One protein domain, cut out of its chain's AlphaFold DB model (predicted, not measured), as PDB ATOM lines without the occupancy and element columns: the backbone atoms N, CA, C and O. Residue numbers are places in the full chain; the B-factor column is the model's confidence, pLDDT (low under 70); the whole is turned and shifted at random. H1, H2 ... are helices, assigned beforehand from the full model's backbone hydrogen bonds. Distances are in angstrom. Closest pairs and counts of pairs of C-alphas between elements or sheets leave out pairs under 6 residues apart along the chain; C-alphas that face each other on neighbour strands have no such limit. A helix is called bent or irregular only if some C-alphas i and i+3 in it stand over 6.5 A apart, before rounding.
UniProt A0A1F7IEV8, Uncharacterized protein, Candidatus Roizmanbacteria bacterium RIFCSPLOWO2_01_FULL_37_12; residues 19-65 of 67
ATOM      1  N   ASP A  19      31.358  17.536  89.753       54.31
ATOM      2  CA  ASP A  19      32.275  17.703  90.881       54.31
ATOM      3  C   ASP A  19      32.723  19.161  91.009       54.31
ATOM      4  O   ASP A  19      32.769  19.696  92.118       54.31
ATOM      5  N   SER A  20      33.001  19.840  89.893       57.09
ATOM      6  CA  SER A  20      33.288  21.282  89.887       57.09
ATOM      7  C   SER A  20      32.066  22.115  90.285       57.09
ATOM      8  O   SER A  20      32.192  23.042  91.090       57.09
ATOM      9  N   ALA A  21      30.872  21.760  89.800       57.88
ATOM     10  CA  ALA A  21      29.628  22.423  90.195       57.88
ATOM     11  C   ALA A  21      29.323  22.208  91.689       57.88
ATOM     12  O   ALA A  21      29.046  23.169  92.410       57.88
ATOM     13  N   ALA A  22      29.456  20.975  92.181       56.19
ATOM     14  CA  ALA A  22      29.270  20.634  93.587       56.19
ATOM     15  C   ALA A  22      30.315  21.311  94.483       56.19
ATOM     16  O   ALA A  22      29.958  21.826  95.541       56.19
ATOM     17  N   LYS A  23      31.588  21.379  94.064       57.59
ATOM     18  CA  LYS A  23      32.641  22.127  94.775       57.59
ATOM     19  C   LYS A  23      32.342  23.618  94.836       57.59
ATOM     20  O   LYS A  23      32.516  24.206  95.899       57.59
ATOM     21  N   SER A  24      31.887  24.221  93.735       59.31
ATOM     22  CA  SER A  24      31.516  25.639  93.713       59.31
ATOM     23  C   SER A  24      30.378  25.902  94.694       59.31
ATOM     24  O   SER A  24      30.526  26.721  95.594       59.31
ATOM     25  N   VAL A  25      29.293  25.128  94.604       58.09
ATOM     26  CA  VAL A  25      28.151  25.253  95.515       58.09
ATOM     27  C   VAL A  25      28.584  25.036  96.968       58.09
ATOM     28  O   VAL A  25      28.206  25.829  97.822       58.09
ATOM     29  N   LYS A  26      29.426  24.030  97.250       53.31
ATOM     30  CA  LYS A  26      29.923  23.709  98.600       53.31
ATOM     31  C   LYS A  26      30.779  24.810  99.210       53.31
ATOM     32  O   LYS A  26      30.681  25.040 100.411       53.31
ATOM     33  N   ASN A  27      31.618  25.454  98.408       54.94
ATOM     34  CA  ASN A  27      32.573  26.437  98.909       54.94
ATOM     35  C   ASN A  27      31.995  27.854  98.978       54.94
ATOM     36  O   ASN A  27      32.416  28.619  99.839       54.94
ATOM     37  N   THR A  28      31.067  28.223  98.090       57.69
ATOM     38  CA  THR A  28      30.556  29.606  98.005       57.69
ATOM     39  C   THR A  28      29.078  29.746  98.347       57.69
ATOM     40  O   THR A  28      28.587  30.868  98.436       57.69
ATOM     41  N   GLY A  29      28.338  28.640  98.485       53.22
ATOM     42  CA  GLY A  29      26.885  28.681  98.632       53.22
ATOM     43  C   GLY A  29      26.185  29.255  97.394       53.22
ATOM     44  O   GLY A  29      25.018  29.632  97.463       53.22
ATOM     45  N   SER A  30      26.856  29.344  96.247       55.59
ATOM     46  CA  SER A  30      26.309  29.934  95.023       55.59
ATOM     47  C   SER A  30      26.737  29.135  93.797       55.59
ATOM     48  O   SER A  30      27.883  28.700  93.686       55.59
ATOM     49  N   LEU A  31      25.804  28.929  92.860       66.00
ATOM     50  CA  LEU A  31      26.157  28.504  91.510       66.00
ATOM     51  C   LEU A  31      26.206  29.755  90.638       66.00
ATOM     52  O   LEU A  31      25.172  30.268  90.212       66.00
ATOM     53  N   ASN A  32      27.412  30.248  90.380       64.12
ATOM     54  CA  ASN A  32      27.600  31.312  89.407       64.12
ATOM     55  C   ASN A  32      27.544  30.694  88.011       64.12
ATOM     56  O   ASN A  32      28.503  30.070  87.555       64.12
ATOM     57  N   LEU A  33      26.406  30.851  87.337       65.81
ATOM     58  CA  LEU A  33      26.323  30.536  85.918       65.81
ATOM     59  C   LEU A  33      27.239  31.491  85.158       65.81
ATOM     60  O   LEU A  33      27.225  32.702  85.382       65.81
ATOM     61  N   HIS A  34      28.023  30.949  84.229       73.38
ATOM     62  CA  HIS A  34      28.761  31.791  83.302       73.38
ATOM     63  C   HIS A  34      27.755  32.674  82.531       73.38
ATOM     64  O   HIS A  34      26.733  32.143  82.085       73.38
ATOM     65  N   PRO A  35      28.012  33.981  82.319       69.00
ATOM     66  CA  PRO A  35      27.039  34.892  81.699       69.00
ATOM     67  C   PRO A  35      26.502  34.401  80.350       69.00
ATOM     68  O   PRO A  35      25.316  34.523  80.061       69.00
ATOM     69  N   LYS A  36      27.366  33.760  79.553       75.25
ATOM     70  CA  LYS A  36      26.971  33.107  78.297       75.25
ATOM     71  C   LYS A  36      25.937  31.992  78.515       75.25
ATOM     72  O   LYS A  36      24.933  31.959  77.824       75.25
ATOM     73  N   THR A  37      26.157  31.125  79.500       74.56
ATOM     74  CA  THR A  37      25.244  30.025  79.843       74.56
ATOM     75  C   THR A  37      23.904  30.545  80.354       74.56
ATOM     76  O   THR A  37      22.868  30.013  79.975       74.56
ATOM     77  N   TYR A  38      23.913  31.601  81.173       75.69
ATOM     78  CA  TYR A  38      22.682  32.266  81.606       75.69
ATOM     79  C   TYR A  38      21.882  32.790  80.406       75.69
ATOM     80  O   TYR A  38      20.698  32.487  80.277       75.69
ATOM     81  N   GLU A  39      22.528  33.526  79.497       76.00
ATOM     82  CA  GLU A  39      21.860  34.074  78.313       76.00
ATOM     83  C   GLU A  39      21.373  32.994  77.343       76.00
ATOM     84  O   GLU A  39      20.281  33.128  76.794       76.00
ATOM     85  N   ASP A  40      22.133  31.913  77.159       81.50
ATOM     86  CA  ASP A  40      21.731  30.795  76.304       81.50
ATOM     87  C   ASP A  40      20.452  30.131  76.844       81.50
ATOM     88  O   ASP A  40      19.498  29.939  76.090       81.50
ATOM     89  N   ILE A  41      20.380  29.876  78.157       77.12
ATOM     90  CA  ILE A  41      19.197  29.286  78.809       77.12
ATOM     91  C   ILE A  41      18.012  30.255  78.777       77.12
ATOM     92  O   ILE A  41      16.892  29.855  78.459       77.12
ATOM     93  N   ARG A  42      18.246  31.544  79.055       80.44
ATOM     94  CA  ARG A  42      17.202  32.577  79.005       80.44
ATOM     95  C   ARG A  42      16.603  32.698  77.603       80.44
ATOM     96  O   ARG A  42      15.404  32.919  77.472       80.44
ATOM     97  N   ARG A  43      17.417  32.554  76.553       84.62
ATOM     98  CA  ARG A  43      16.956  32.598  75.156       84.62
ATOM     99  C   ARG A  43      16.255  31.317  74.720       84.62
ATOM    100  O   ARG A  43      15.282  31.412  73.982       84.62
ATOM    101  N   SER A  44      16.734  30.146  75.142       84.38
ATOM    102  CA  SER A  44      16.149  28.863  74.734       84.38
ATOM    103  C   SER A  44      14.858  28.537  75.479       84.38
ATOM    104  O   SER A  44      13.936  27.972  74.900       84.38
ATOM    105  N   SER A  45      14.814  28.873  76.767       79.88
ATOM    106  CA  SER A  45      13.835  28.345  77.721       79.88
ATOM    107  C   SER A  45      13.160  29.442  78.547       79.88
ATOM    108  O   SER A  45      12.394  29.145  79.462       79.88
ATOM    109  N   GLY A  46      13.443  30.712  78.246       83.12
ATOM    110  CA  GLY A  46      12.857  31.846  78.947       83.12
ATOM    111  C   GLY A  46      13.253  31.913  80.421       83.12
ATOM    112  O   GLY A  46      14.245  31.333  80.866       83.12
ATOM    113  N   GLN A  47      12.446  32.638  81.193       81.81
ATOM    114  CA  GLN A  47      12.637  32.763  82.637       81.81
ATOM    115  C   GLN A  47      12.375  31.437  83.373       81.81
ATOM    116  O   GLN A  47      13.022  31.164  84.381       81.81
ATOM    117  N   ASP A  48      11.499  30.582  82.843       81.00
ATOM    118  CA  ASP A  48      11.182  29.283  83.446       81.00
ATOM    119  C   ASP A  48      12.388  28.336  83.434       81.00
ATOM    120  O   ASP A  48      12.654  27.656  84.424       81.00
ATOM    121  N   GLY A  49      13.192  28.351  82.364       75.12
ATOM    122  CA  GLY A  49      14.453  27.608  82.322       75.12
ATOM    123  C   GLY A  49      15.473  28.096  83.352       75.12
ATOM    124  O   GLY A  49      16.174  27.289  83.963       75.12
ATOM    125  N   ILE A  50      15.529  29.408  83.593       75.12
ATOM    126  CA  ILE A  50      16.384  29.987  84.636       75.12
ATOM    127  C   ILE A  50      15.922  29.535  86.026       75.12
ATOM    128  O   ILE A  50      16.751  29.131  86.844       75.12
ATOM    129  N   ASN A  51      14.612  29.543  86.274       76.81
ATOM    130  CA  ASN A  51      14.036  29.100  87.541       76.81
ATOM    131  C   ASN A  51      14.301  27.604  87.787       76.81
ATOM    132  O   ASN A  51      14.735  27.233  88.872       76.81
ATOM    133  N   ALA A  52      14.171  26.757  86.762       74.00
ATOM    134  CA  ALA A  52      14.458  25.325  86.875       74.00
ATOM    135  C   ALA A  52      15.924  25.035  87.260       74.00
ATOM    136  O   ALA A  52      16.204  24.140  88.060       74.00
ATOM    137  N   VAL A  53      16.876  25.807  86.725       76.56
ATOM    138  CA  VAL A  53      18.294  25.690  87.104       76.56
ATOM    139  C   VAL A  53      18.522  26.156  88.539       76.56
ATOM    140  O   VAL A  53      19.292  25.532  89.269       76.56
ATOM    141  N   PHE A  54      17.843  27.222  88.964       72.56
ATOM    142  CA  PHE A  54      17.893  27.671  90.351       72.56
ATOM    143  C   PHE A  54      17.373  26.588  91.311       72.56
ATOM    144  O   PHE A  54      18.065  26.254  92.274       72.56
ATOM    145  N   ASP A  55      16.226  25.976  91.013       76.62
ATOM    146  CA  ASP A  55      15.629  24.910  91.828       76.62
ATOM    147  C   ASP A  55      16.527  23.669  91.909       76.62
ATOM    148  O   ASP A  55      16.707  23.081  92.983       76.62
ATOM    149  N   LEU A  56      17.173  23.298  90.797       77.50
ATOM    150  CA  LEU A  56      18.166  22.224  90.773       77.50
ATOM    151  C   LEU A  56      19.338  22.520  91.720       77.50
ATOM    152  O   LEU A  56      19.764  21.641  92.469       77.50
ATOM    153  N   VAL A  57      19.841  23.758  91.743       73.81
ATOM    154  CA  VAL A  57      20.923  24.164  92.655       73.81
ATOM    155  C   VAL A  57      20.483  24.096  94.111       73.81
ATOM    156  O   VAL A  57      21.242  23.604  94.947       73.81
ATOM    157  N   GLN A  58      19.269  24.550  94.433       71.00
ATOM    158  CA  GLN A  58      18.740  24.451  95.798       71.00
ATOM    159  C   GLN A  58      18.582  22.990  96.234       71.00
ATOM    160  O   GLN A  58      18.963  22.627  97.347       71.00
ATOM    161  N   THR A  59      18.114  22.128  95.330       75.69
ATOM    162  CA  THR A  59      17.999  20.684  95.570       75.69
ATOM    163  C   THR A  59      19.371  20.064  95.840       75.69
ATOM    164  O   THR A  59      19.544  19.327  96.811       75.69
ATOM    165  N   LEU A  60      20.381  20.408  95.036       70.94
ATOM    166  CA  LEU A  60      21.750  19.929  95.227       70.94
ATOM    167  C   LEU A  60      22.347  20.408  96.556       70.94
ATOM    168  O   LEU A  60      22.958  19.609  97.262       70.94
ATOM    169  N   LYS A  61      22.128  21.670  96.948       67.50
ATOM    170  CA  LYS A  61      22.536  22.176  98.270       67.50
ATOM    171  C   LYS A  61      21.914  21.380  99.409       67.50
ATOM    172  O   LYS A  61      22.625  21.003 100.341       67.50
ATOM    173  N   ALA A  62      20.614  21.099  99.315       72.31
ATOM    174  CA  ALA A  62      19.886  20.336 100.320       72.31
ATOM    175  C   ALA A  62      20.429  18.902 100.448       72.31
ATOM    176  O   ALA A  62      20.697  18.448 101.560       72.31
ATOM    177  N   ILE A  63      20.671  18.220  99.321       73.81
ATOM    178  CA  ILE A  63      21.259  16.869  99.297       73.81
ATOM    179  C   ILE A  63      22.663  16.873  99.913       73.81
ATOM    180  O   ILE A  63      23.000  16.011 100.724       73.81
ATOM    181  N   LEU A  64      23.481  17.863  99.555       72.94
ATOM    182  CA  LEU A  64      24.874  17.962  99.989       72.94
ATOM    183  C   LEU A  64      25.044  18.591 101.385       72.94
ATOM    184  O   LEU A  64      26.173  18.684 101.867       72.94
ATOM    185  N   LYS A  65      23.951  18.999 102.048       76.50
ATOM    186  CA  LYS A  65      23.941  19.685 103.358       76.50
ATOM    187  C   LYS A  65      24.808  20.951 103.392       76.50
ATOM    188  O   LYS A  65      25.441  21.258 104.403       76.50
TER     189      LYS A  65
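AT A GLANCE: This is residues 19 to 65 of the 67 residues of an uncharacterized protein of Candidatus Roizmanbacteria bacterium RIFCSPLOWO2_01_FULL_37_12 (UniProt A0A1F7IEV8). One long helical arm, H2b, makes the long side of the shape; a short helix, H1, is set crosswise against its later part, and at the other end the arm H2a folds back at a slant, with the link of residues 29 to 34 running between H1 and H2a. The bend between the two arms sticks out with residues 43 to 48. The printed part has 47 residues with two named helices, H1 then H2, and no named strand; its class is all helix. It is only just compact, close to loose, with a radius of gyration of the C-alphas of 11.1 A, and elongated, spanning 31 by 17 by 14 A.

HOW THE PARTS SIT: H1, residues 19 to 28, touches the arm H2b, residues 47 to 64, with residues 57 to 64 of that arm alone. Their closest C-alphas, those of Val 25 and Lys 61, are 7.0 A apart. Their lines are about perpendicular, at 83 degrees. H1 is apart from the arm H2a, residues 35 to 44. H2a touches H2b with residues 49 to 50 of H2b alone; the closest C-alphas, of Ile 41 and Gly 49, are 6.1 A apart. These arms run opposite ways at a steep tilt of 57 degrees. In H1, H2a and H2b every O i to N i+4 pair is within hydrogen-bond range.

IN THESE COORDINATES: H1 begins at C-alpha 19, (32.275, 17.703, 90.881), and is 14.0 A long. H2, residues 35 to 64, was assigned as one helix by its hydrogen bonds, but it is bent: C-alphas 44 and 47 are 9.5 A apart. H2a begins at C-alpha 35, (27.039, 34.892, 81.699), and is 14.3 A long. H2b is 25.9 A long and ends at C-alpha 64, (24.874, 17.962, 99.989).

THE WHOLE: The two C-alphas farthest apart, those of Arg 43 and Lys 65, are 31.8 A apart. The printed part has no cut, and the link from H1 to H2 is short, with 6 residues. The mean pLDDT of the printed part is 70.4; residues 19 to 33, 35 and 61 are under 70.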